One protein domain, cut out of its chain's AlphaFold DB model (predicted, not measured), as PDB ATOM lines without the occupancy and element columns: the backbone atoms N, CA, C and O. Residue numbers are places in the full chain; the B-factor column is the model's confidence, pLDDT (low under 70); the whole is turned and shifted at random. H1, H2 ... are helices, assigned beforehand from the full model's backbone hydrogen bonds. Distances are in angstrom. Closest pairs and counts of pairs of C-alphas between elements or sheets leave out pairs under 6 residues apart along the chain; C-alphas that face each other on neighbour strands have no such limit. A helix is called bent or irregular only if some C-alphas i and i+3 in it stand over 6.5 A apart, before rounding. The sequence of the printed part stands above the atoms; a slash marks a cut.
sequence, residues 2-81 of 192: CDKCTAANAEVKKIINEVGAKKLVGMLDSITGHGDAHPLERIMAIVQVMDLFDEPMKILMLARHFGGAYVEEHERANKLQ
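This is residues 2 to 81 of the 192 residues of an uncharacterized protein of Klebsiella pneumoniae subsp. pneumoniae (strain HS11286) (UniProt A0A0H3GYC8). The model is a flat, open arrangement of four helices: H2 and H3 pack on each other at a steep angle in one part, the first turns of H4 pack across the first half of H1 in another, and residues 67 to 81 of H4 stick out as a long straight arm. The end of H3 comes close to H1, so that the two pairs join near Leu 52 and Ile 15, and the short stretch from H3 to H4 leads from one pair to the other. The printed part has 80 residues with four named helices, H1, H2, H3 and H4 in that order along the chain, and no named strand; the class is all helix. The whole is only just loose, close to compact: the radius of gyration of the C-alphas is 14.3 A, and the outline is flat, with spans of 42 by 37 by 19 A along the three main axes.

The printed part begins at Cys 2, and H1 follows with residues 3 to 19, from C-alpha 3 at (229.379, 139.737, 254.145) to C-alpha 19 at (240.661, 125.522, 237.945), 24.3 A from first to last C-alpha. After Gly 20 comes H2, residues 21 to 32, which is 16.3 A long from first to last C-alpha. Residues 33 to 38 lead to H3, residues 39 to 52, which is 20.0 A long and begins with C-alpha 39 at (259.086, 134.577, 230.384). Residues 53 to 55 lead to H4, residues 56 to 81, the longest helix with 26 residues and 37.0 A from first to last C-alpha. H4 ends with C-alpha 81 at (256.416, 111.125, 262.216). None of the four helices is bent or irregular.

H1 touches H4 with residues 5 to 12 alone, and H4 touches H1 with residues 57 to 62 alone. Their closest C-alphas are those of Ala 8 and Lys 58, 5.7 A apart. H1 and H4 run the same way at a steep tilt of 67 degrees, only just short of about perpendicular. H1 and H2 are close but not clearly touching, with the C-alphas of Ile 16 and Leu 24, the closest, 7.4 A apart. Their lines are about perpendicular, at 82 degrees. H2 touches H3 with residues 27 to 31 alone, and the closest C-alphas, those of Met 27 and Ala 45, are 5.1 A apart. H2 and H3 run opposite ways at a steep tilt of 54 degrees, with their centres 9.8 A apart. H1 and H3 are close but not clearly touching, and their closest C-alphas, those of Ile 15 and Leu 52, are 7.3 A apart. These two run opposite ways at a steep tilt of 46 degrees. H3 and H4 are near each other, with 5 pairs of C-alphas within 10 A but no pair within 8 A. H2 and H4 are apart. In H1, H2, H3 and H4 every O i to N i+4 pair of the backbone is within hydrogen-bond range.

The two C-alphas farthest apart are those of Leu 40 and Lys 79, at 42.2 A, and the first and last printed C-alphas, those of Cys 2 and Gln 81, are 38.6 A apart. Residues 67 to 81, which belong to H4, stand free. The body without them has 65 residues and spans 39 by 18 by 17 A, with a radius of gyration of 12.2 A. The links from H1 to H2 and from H3 to H4 are tight, the link from H2 to H3 is short, and no link is long. The printed part has no cut. The mean pLDDT of the printed part is 89.0, and no printed residue is under 70.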
ATOM      1  N   CYS A   2     232.206 139.407 257.954       81.92
ATOM      2  CA  CYS A   2     231.929 140.446 256.951       81.92
ATOM      3  C   CYS A   2     231.274 139.802 255.720       81.92
ATOM      4  O   CYS A   2     231.834 138.845 255.184       81.92
ATOM      5  N   ASP A   3     230.130 140.319 255.268       84.07
ATOM      6  CA  ASP A   3     229.379 139.737 254.145       84.07
ATOM      7  C   ASP A   3     230.223 139.662 252.868       84.07
ATOM      8  O   ASP A   3     230.232 138.636 252.185       84.07
ATOM      9  N   LYS A   4     231.042 140.693 252.611       82.51
ATOM     10  CA  LYS A   4     232.006 140.698 251.499       82.51
ATOM     11  C   LYS A   4     233.046 139.586 251.629       82.51
ATOM     12  O   LYS A   4     233.385 138.953 250.637       82.51
ATOM     13  N   CYS A   5     233.531 139.309 252.840       85.29
ATOM     14  CA  CYS A   5     234.498 138.232 253.060       85.29
ATOM     15  C   CYS A   5     233.864 136.855 252.837       85.29
ATOM     16  O   CYS A   5     234.507 135.968 252.284       85.29
ATOM     17  N   THR A   6     232.608 136.669 253.251       87.89
ATOM     18  CA  THR A   6     231.873 135.420 253.014       87.89
ATOM     19  C   THR A   6     231.664 135.182 251.518       87.89
ATOM     20  O   THR A   6     231.932 134.077 251.049       87.89
ATOM     21  N   ALA A   7     231.260 136.215 250.770       89.37
ATOM     22  CA  ALA A   7     231.102 136.152 249.318       89.37
ATOM     23  C   ALA A   7     232.436 135.856 248.610       89.37
ATOM     24  O   ALA A   7     232.532 134.873 247.878       89.37
ATOM     25  N   ALA A   8     233.497 136.606 248.927       89.03
ATOM     26  CA  ALA A   8     234.828 136.387 248.360       89.03
ATOM     27  C   ALA A   8     235.361 134.974 248.651       89.03
ATOM     28  O   ALA A   8     235.941 134.327 247.783       89.03
ATOM     29  N   ASN A   9     235.134 134.450 249.860       89.65
ATOM     30  CA  ASN A   9     235.530 133.088 250.217       89.65
ATOM     31  C   ASN A   9     234.738 132.025 249.433       89.65
ATOM     32  O   ASN A   9     235.297 130.990 249.073       89.65
ATOM     33  N   ALA A  10     233.451 132.255 249.162       92.35
ATOM     34  CA  ALA A  10     232.651 131.362 248.325       92.35
ATOM     35  C   ALA A  10     233.127 131.378 246.861       92.35
ATOM     36  O   ALA A  10     233.274 130.315 246.258       92.35
ATOM     37  N   GLU A  11     233.441 132.556 246.319       93.22
ATOM     38  CA  GLU A  11     233.989 132.708 244.966       93.22
ATOM     39  C   GLU A  11     235.359 132.042 244.822       93.22
ATOM     40  O   GLU A  11     235.582 131.282 243.885       93.22
ATOM     41  N   VAL A  12     236.256 132.230 245.791       94.32
ATOM     42  CA  VAL A  12     237.576 131.583 245.784       94.32
ATOM     43  C   VAL A  12     237.448 130.064 245.844       94.32
ATOM     44  O   VAL A  12     238.118 129.368 245.087       94.32
ATOM     45  N   LYS A  13     236.552 129.524 246.679       94.17
ATOM     46  CA  LYS A  13     236.272 128.079 246.692       94.17
ATOM     47  C   LYS A  13     235.774 127.578 245.337       94.17
ATOM     48  O   LYS A  13     236.177 126.502 244.906       94.17
ATOM     49  N   LYS A  14     234.921 128.354 244.664       95.62
ATOM     50  CA  LYS A  14     234.445 128.031 243.317       95.62
ATOM     51  C   LYS A  14     235.606 127.996 242.317       95.62
ATOM     52  O   LYS A  14     235.763 126.988 241.637       95.62
ATOM     53  N   ILE A  15     236.468 129.015 242.313       95.31
ATOM     54  CA  ILE A  15     237.660 129.077 241.449       95.31
ATOM     55  C   ILE A  15     238.595 127.885 241.696       95.31
ATOM     56  O   ILE A  15     239.060 127.260 240.746       95.31
ATOM     57  N   ILE A  16     238.853 127.528 242.959       95.16
ATOM     58  CA  ILE A  16     239.704 126.380 243.311       95.16
ATOM     59  C   ILE A  16     239.136 125.075 242.749       95.16
ATOM     60  O   ILE A  16     239.897 124.260 242.230       95.16
ATOM     61  N   ASN A  17     237.818 124.890 242.820       93.86
ATOM     62  CA  ASN A  17     237.161 123.698 242.293       93.86
ATOM     63  C   ASN A  17     237.148 123.660 240.756       93.86
ATOM     64  O   ASN A  17     237.297 122.588 240.180       93.86
ATOM     65  N   GLU A  18     236.982 124.808 240.093       94.59
ATOM     66  CA  GLU A  18     236.917 124.901 238.626       94.59
ATOM     67  C   GLU A  18     238.296 124.790 237.964       94.59
ATOM     68  O   GLU A  18     238.462 124.082 236.973       94.59
ATOM     69  N   VAL A  19     239.301 125.480 238.508       93.68
ATOM     70  CA  VAL A  19     240.661 125.522 237.945       93.68
ATOM     71  C   VAL A  19     241.514 124.359 238.456       93.68
ATOM     72  O   VAL A  19     242.377 123.853 237.736       93.68
ATOM     73  N   GLY A  20     241.273 123.929 239.693       93.11
ATOM     74  CA  GLY A  20     242.063 122.929 240.398       93.11
ATOM     75  C   GLY A  20     243.247 123.538 241.154       93.11
ATOM     76  O   GLY A  20     244.038 124.316 240.615       93.11
ATOM     77  N   ALA A  21     243.419 123.110 242.409       91.33
ATOM     78  CA  ALA A  21     244.486 123.565 243.302       91.33
ATOM     79  C   ALA A  21     245.892 123.440 242.690       91.33
ATOM     80  O   ALA A  21     246.667 124.391 242.720       91.33
ATOM     81  N   LYS A  22     246.201 122.295 242.068       90.83
ATOM     82  CA  LYS A  22     247.508 122.042 241.439       90.83
ATOM     83  C   LYS A  22     247.825 123.044 240.325       90.83
ATOM     84  O   LYS A  22     248.959 123.493 240.211       90.83
ATOM     85  N   LYS A  23     246.827 123.405 239.512       92.08
ATOM     86  CA  LYS A  23     247.000 124.369 238.419       92.08
ATOM     87  C   LYS A  23     247.174 125.790 238.953       92.08
ATOM     88  O   LYS A  23     248.032 126.510 238.459       92.08
ATOM     89  N   LEU A  24     246.409 126.169 239.981       93.41
ATOM     90  CA  LEU A  24     246.574 127.455 240.668       93.41
ATOM     91  C   LEU A  24     247.984 127.606 241.245       93.41
ATOM     92  O   LEU A  24     248.627 128.621 241.000       93.41
ATOM     93  N   VAL A  25     248.485 126.581 241.940       90.75
ATOM     94  CA  VAL A  25     249.860 126.568 242.461       90.75
ATOM     95  C   VAL A  25     250.876 126.669 241.323       90.75
ATOM     96  O   VAL A  25     251.729 127.540 241.378       90.75
ATOM     97  N   GLY A  26     250.724 125.907 240.235       89.71
ATOM     98  CA  GLY A  26     251.638 126.001 239.088       89.71
ATOM     99  C   GLY A  26     251.672 127.387 238.420       89.71
ATOM    100  O   GLY A  26     252.730 127.841 237.973       89.71
ATOM    101  N   MET A  27     250.542 128.103 238.388       90.91
ATOM    102  CA  MET A  27     250.519 129.503 237.945       90.91
ATOM    103  C   MET A  27     251.281 130.407 238.921       90.91
ATOM    104  O   MET A  27     252.090 131.222 238.485       90.91
ATOM    105  N   LEU A  28     251.075 130.242 240.231       89.66
ATOM    106  CA  LEU A  28     251.799 131.005 241.253       89.66
ATOM    107  C   LEU A  28     253.308 130.713 241.234       89.66
ATOM    108  O   LEU A  28     254.100 131.648 241.353       89.66
ATOM    109  N   ASP A  29     253.720 129.467 241.013       90.30
ATOM    110  CA  ASP A  29     255.128 129.071 240.871       90.30
ATOM    111  C   ASP A  29     255.777 129.773 239.673       90.30
ATOM    112  O   ASP A  29     256.882 130.310 239.777       90.30
ATOM    113  N   SER A  30     255.048 129.848 238.553       88.22
ATOM    114  CA  SER A  30     255.493 130.553 237.345       88.22
ATOM    115  C   SER A  30     255.663 132.055 237.596       88.22
ATOM    116  O   SER A  30     256.661 132.646 237.188       88.22
ATOM    117  N   ILE A  31     254.715 132.678 238.303       88.61
ATOM    118  CA  ILE A  31     254.742 134.114 238.623       88.61
ATOM    119  C   ILE A  31     255.882 134.447 239.588       88.61
ATOM    120  O   ILE A  31     256.615 135.413 239.383       88.61
ATOM    121  N   THR A  32     256.026 133.656 240.651       87.31
ATOM    122  CA  THR A  32     257.006 133.892 241.722       87.31
ATOM    123  C   THR A  32     258.420 133.458 241.346       87.31
ATOM    124  O   THR A  32     259.379 133.878 241.986       87.31
ATOM    125  N   GLY A  33     258.564 132.662 240.285       81.29
ATOM    126  CA  GLY A  33     259.853 132.205 239.783       81.29
ATOM    127  C   GLY A  33     260.424 131.000 240.525       81.29
ATOM    128  O   GLY A  33     261.621 130.761 240.410       81.29
ATOM    129  N   HIS A  34     259.592 130.237 241.242       80.32
ATOM    130  CA  HIS A  34     260.000 128.973 241.868       80.32
ATOM    131  C   HIS A  34     260.135 127.811 240.861       80.32
ATOM    132  O   HIS A  34     260.522 126.715 241.252       80.32
ATOM    133  N   GLY A  35     259.852 128.041 239.570       70.22
ATOM    134  CA  GLY A  35     260.057 127.067 238.494       70.22
ATOM    135  C   GLY A  35     260.704 127.651 237.232       70.22
ATOM    136  O   GLY A  35     260.820 128.870 237.067       70.22
ATOM    137  N   ASP A  36     261.057 126.760 236.301       80.23
ATOM    138  CA  ASP A  36     261.738 127.063 235.029       80.23
ATOM    139  C   ASP A  36     260.801 127.619 233.938       80.23
ATOM    140  O   ASP A  36     261.053 127.479 232.742       80.23
ATOM    141  N   ALA A  37     259.701 128.265 234.339       82.42
ATOM    142  CA  ALA A  37     258.715 128.812 233.415       82.42
ATOM    143  C   ALA A  37     259.339 129.893 232.520       82.42
ATOM    144  O   ALA A  37     259.956 130.853 233.014       82.42
ATOM    145  N   HIS A  38     259.130 129.767 231.208       86.11
ATOM    146  CA  HIS A  38     259.625 130.719 230.215       86.11
ATOM    147  C   HIS A  38     258.981 132.104 230.439       86.11
ATOM    148  O   HIS A  38     257.813 132.166 230.828       86.11
ATOM    149  N   PRO A  39     259.654 133.242 230.156       87.77
ATOM    150  CA  PRO A  39     259.086 134.577 230.384       87.77
ATOM    151  C   PRO A  39     257.667 134.783 229.828       87.77
ATOM    152  O   PRO A  39     256.835 135.413 230.476       87.77
ATOM    153  N   LEU A  40     257.364 134.199 228.663       87.19
ATOM    154  CA  LEU A  40     256.018 134.223 228.075       87.19
ATOM    155  C   LEU A  40     254.982 133.496 228.954       87.19
ATOM    156  O   LEU A  40     253.890 134.014 229.170       87.19
ATOM    157  N   GLU A  41     255.321 132.317 229.477       87.73
ATOM    158  CA  GLU A  41     254.449 131.546 230.371       87.73
ATOM    159  C   GLU A  41     254.192 132.295 231.671       87.73
ATOM    160  O   GLU A  41     253.064 132.313 232.153       87.73
ATOM    161  N   ARG A  42     255.206 132.995 232.193       89.09
ATOM    162  CA  ARG A  42     255.048 133.854 233.372       89.09
ATOM    163  C   ARG A  42     254.049 134.977 233.114       89.09
ATOM    164  O   ARG A  42     253.159 135.185 233.928       89.09
ATOM    165  N   ILE A  43     254.147 135.662 231.973       89.44
ATOM    166  CA  ILE A  43     253.194 136.719 231.592       89.44
ATOM    167  C   ILE A  43     251.780 136.144 231.451       89.44
ATOM    168  O   ILE A  43     250.837 136.716 231.990       89.44
ATOM    169  N   MET A  44     251.629 134.994 230.785       90.66
ATOM    170  CA  MET A  44     250.328 134.327 230.663       90.66
ATOM    171  C   MET A  44     249.756 133.929 232.028       90.66
ATOM    172  O   MET A  44     248.565 134.117 232.257       90.66
ATOM    173  N   ALA A  45     250.589 133.435 232.947       91.30
ATOM    174  CA  ALA A  45     250.175 133.108 234.306       91.30
ATOM    175  C   ALA A  45     249.730 134.357 235.082       91.30
ATOM    176  O   ALA A  45     248.697 134.306 235.744       91.30
ATOM    177  N   ILE A  46     250.445 135.487 234.965       90.06
ATOM    178  CA  ILE A  46     250.036 136.765 235.573       90.06
ATOM    179  C   ILE A  46     248.650 137.172 235.068       90.06
ATOM    180  O   ILE A  46     247.773 137.448 235.882       90.06
ATOM    181  N   VAL A  47     248.439 137.167 233.748       91.02
ATOM    182  CA  VAL A  47     247.148 137.537 233.144       91.02
ATOM    183  C   VAL A  47     246.034 136.617 233.645       91.02
ATOM    184  O   VAL A  47     245.024 137.101 234.139       91.02
ATOM    185  N   GLN A  48     246.249 135.298 233.625       91.21
ATOM    186  CA  GLN A  48     245.253 134.334 234.103       91.21
ATOM    187  C   GLN A  48     244.928 134.512 235.590       91.21
ATOM    188  O   GLN A  48     243.767 134.434 235.980       91.21
ATOM    189  N   VAL A  49     245.930 134.758 236.436       90.08
ATOM    190  CA  VAL A  49     245.707 134.987 237.869       90.08
ATOM    191  C   VAL A  49     244.975 136.307 238.108       90.08
ATOM    192  O   VAL A  49     244.088 136.342 238.956       90.08
ATOM    193  N   MET A  50     245.284 137.367 237.356       89.17
ATOM    194  CA  MET A  50     244.563 138.642 237.443       89.17
ATOM    195  C   MET A  50     243.104 138.522 236.987       89.17
ATOM    196  O   MET A  50     242.234 139.115 237.618       89.17
ATOM    197  N   ASP A  51     242.826 137.723 235.954       90.99
ATOM    198  CA  ASP A  51     241.460 137.463 235.481       90.99
ATOM    199  C   ASP A  51     240.643 136.644 236.496       90.99
ATOM    200  O   ASP A  51     239.438 136.844 236.644       90.99
ATOM    201  N   LEU A  52     241.289 135.718 237.212       92.96
ATOM    202  CA  LEU A  52     240.644 134.899 238.242       92.96
ATOM    203  C   LEU A  52     240.439 135.659 239.560       92.96
ATOM    204  O   LEU A  52     239.448 135.439 240.259       92.96
ATOM    205  N   PHE A  53     241.385 136.523 239.924       91.29
ATOM    206  CA  PHE A  53     241.430 137.215 241.210       91.29
ATOM    207  C   PHE A  53     241.543 138.728 241.005       91.29
ATOM    208  O   PHE A  53     242.552 139.353 241.330       91.29
ATOM    209  N   ASP A  54     240.462 139.310 240.496       88.01
ATOM    210  CA  ASP A  54     240.286 140.744 240.234       88.01
ATOM    211  C   ASP A  54     240.309 141.631 241.494       88.01
ATOM    212  O   ASP A  54     240.600 142.826 241.422       88.01
ATOM    213  N   GLU A  55     240.039 141.055 242.667       87.58
ATOM    214  CA  GLU A  55     240.064 141.759 243.947       87.58
ATOM    215  C   GLU A  55     241.191 141.259 244.870       87.58
ATOM    216  O   GLU A  55     241.291 140.053 245.131       87.58
ATOM    217  N   PRO A  56     241.964 142.161 245.516       86.17
ATOM    218  CA  PRO A  56     243.006 141.777 246.476       86.17
ATOM    219  C   PRO A  56     242.500 140.879 247.612       86.17
ATOM    220  O   PRO A  56     243.219 140.008 248.104       86.17
ATOM    221  N   MET A  57     241.237 141.054 248.017       87.84
ATOM    222  CA  MET A  57     240.613 140.224 249.045       87.84
ATOM    223  C   MET A  57     240.528 138.752 248.624       87.84
ATOM    224  O   MET A  57     240.707 137.871 249.464       87.84
ATOM    225  N   LYS A  58     240.308 138.457 247.338       90.13
ATOM    226  CA  LYS A  58     240.249 137.077 246.841       90.13
ATOM    227  C   LYS A  58     241.620 136.406 246.897       90.13
ATOM    228  O   LYS A  58     241.703 135.247 247.292       90.13
ATOM    229  N   ILE A  59     242.696 137.147 246.622       88.84
ATOM    230  CA  ILE A  59     244.074 136.656 246.793       88.84
ATOM    231  C   ILE A  59     244.340 136.311 248.268       88.84
ATOM    232  O   ILE A  59     244.865 135.240 248.572       88.84
ATOM    233  N   LEU A  60     243.909 137.164 249.206       88.16
ATOM    234  CA  LEU A  60     244.017 136.875 250.643       88.16
ATOM    235  C   LEU A  60     243.195 135.642 251.056       88.16
ATOM    236  O   LEU A  60     243.649 134.844 251.877       88.16
ATOM    237  N   MET A  61     242.001 135.455 250.488       90.37
ATOM    238  CA  MET A  61     241.179 134.267 250.744       90.37
ATOM    239  C   MET A  61     241.805 132.992 250.168       90.37
ATOM    240  O   MET A  61     241.749 131.950 250.822       90.37
ATOM    241  N   LEU A  62     242.438 133.072 248.993       91.49
ATOM    242  CA  LEU A  62     243.190 131.968 248.395       91.49
ATOM    243  C   LEU A  62     244.358 131.559 249.299       91.49
ATOM    244  O   LEU A  62     244.495 130.385 249.641       91.49
ATOM    245  N   ALA A  63     245.147 132.538 249.749       90.42
ATOM    246  CA  ALA A  63     246.256 132.314 250.672       90.42
ATOM    247  C   ALA A  63     245.778 131.699 251.995       90.42
ATOM    248  O   ALA A  63     246.363 130.733 252.475       90.42
ATOM    249  N   ARG A  64     244.666 132.194 252.556       90.70
ATOM    250  CA  ARG A  64     244.046 131.611 253.755       90.70
ATOM    251  C   ARG A  64     243.617 130.161 253.531       90.70
ATOM    252  O   ARG A  64     243.781 129.346 254.434       90.70
ATOM    253  N   HIS A  65     243.042 129.842 252.371       90.39
ATOM    254  CA  HIS A  65     242.592 128.487 252.059       90.39
ATOM    255  C   HIS A  65     243.764 127.503 252.032       90.39
ATOM    256  O   HIS A  65     243.743 126.508 252.754       90.39
ATOM    257  N   PHE A  66     244.810 127.814 251.261       92.11
ATOM    258  CA  PHE A  66     245.995 126.962 251.187       92.11
ATOM    259  C   PHE A  66     246.779 126.925 252.498       92.11
ATOM    260  O   PHE A  66     247.229 125.857 252.896       92.11
ATOM    261  N   GLY A  67     246.891 128.052 253.203       91.25
ATOM    262  CA  GLY A  67     247.544 128.108 254.509       91.25
ATOM    263  C   GLY A  67     246.838 127.246 255.557       91.25
ATOM    264  O   GLY A  67     247.502 126.537 256.305       91.25
ATOM    265  N   GLY A  68     245.501 127.245 255.580       90.47
ATOM    266  CA  GLY A  68     244.726 126.370 256.463       90.47
ATOM    267  C   GLY A  68     244.958 124.889 256.160       90.47
ATOM    268  O   GLY A  68     245.294 124.128 257.062       90.47
ATOM    269  N   ALA A  69     244.868 124.506 254.884       88.20
ATOM    270  CA  ALA A  69     245.132 123.134 254.453       88.20
ATOM    271  C   ALA A  69     246.574 122.693 254.762       88.20
ATOM    272  O   ALA A  69     246.799 121.565 255.191       88.20
ATOM    273  N   TYR A  70     247.549 123.590 254.589       90.54
ATOM    274  CA  TYR A  70     248.945 123.328 254.927       90.54
ATOM    275  C   TYR A  70     249.132 123.043 256.420       90.54
ATOM    276  O   TYR A  70     249.834 122.100 256.765       90.54
ATOM    277  N   VAL A  71     248.507 123.822 257.309       91.43
ATOM    278  CA  VAL A  71     248.617 123.605 258.761       91.43
ATOM    279  C   VAL A  71     248.015 122.259 259.162       91.43
ATOM    280  O   VAL A  71     248.662 121.499 259.880       91.43
ATOM    281  N   GLU A  72     246.825 121.927 258.659       89.00
ATOM    282  CA  GLU A  72     246.178 120.633 258.923       89.00
ATOM    283  C   GLU A  72     247.039 119.456 258.436       89.00
ATOM    284  O   GLU A  72     247.217 118.462 259.145       89.00
ATOM    285  N   GLU A  73     247.623 119.584 257.242       85.93
ATOM    286  CA  GLU A  73     248.511 118.572 256.676       85.93
ATOM    287  C   GLU A  73     249.819 118.447 257.462       85.93
ATOM    288  O   GLU A  73     250.284 117.341 257.736       85.93
ATOM    289  N   HIS A  74     250.401 119.571 257.870       88.81
ATOM    290  CA  HIS A  74     251.626 119.601 258.656       88.81
ATOM    291  C   HIS A  74     251.425 118.955 260.036       88.81
ATOM    292  O   HIS A  74     252.252 118.157 260.476       88.81
ATOM    293  N   GLU A  75     250.296 119.217 260.702       89.49
ATOM    294  CA  GLU A  75     249.934 118.531 261.947       89.49
ATOM    295  C   GLU A  75     249.758 117.022 261.748       89.49
ATOM    296  O   GLU A  75     250.190 116.226 262.589       89.49
ATOM    297  N   ARG A  76     249.137 116.610 260.636       87.43
ATOM    298  CA  ARG A  76     248.980 115.194 260.285       87.43
ATOM    299  C   ARG A  76     250.334 114.520 260.063       87.43
ATOM    300  O   ARG A  76     250.562 113.439 260.604       87.43
ATOM    301  N   ALA A  77     251.229 115.166 259.320       87.19
ATOM    302  CA  ALA A  77     252.582 114.681 259.071       87.19
ATOM    303  C   ALA A  77     253.389 114.558 260.374       87.19
ATOM    304  O   ALA A  77     254.011 113.524 260.604       87.19
ATOM    305  N   ASN A  78     253.304 115.543 261.275       88.22
ATOM    306  CA  ASN A  78     253.981 115.499 262.576       88.22
ATOM    307  C   ASN A  78     253.484 114.340 263.457       88.22
ATOM    308  O   ASN A  78     254.288 113.652 264.084       88.22
ATOM    309  N   LYS A  79     252.169 114.073 263.484       87.92
ATOM    310  CA  LYS A  79     251.603 112.915 264.207       87.92
ATOM    311  C   LYS A  79     252.091 111.586 263.630       87.92
ATOM    312  O   LYS A  79     252.390 110.656 264.384       87.92
ATOM    313  N   LEU A  80     252.181 111.494 262.305       82.14
ATOM    314  CA  LEU A  80     252.702 110.309 261.632       82.14
ATOM    315  C   LEU A  80     254.193 110.108 261.933       82.14
ATOM    316  O   LEU A  80     254.589 108.998 262.278       82.14
ATOM    317  N   GLN A  81     254.993 111.178 261.886       83.57
ATOM    318  CA  GLN A  81     256.416 111.125 262.216       83.57
ATOM    319  C   GLN A  81     256.643 110.693 263.667       83.57
ATOM    320  O   GLN A  81     257.398 109.760 263.905       83.57
TER     321      GLN A  81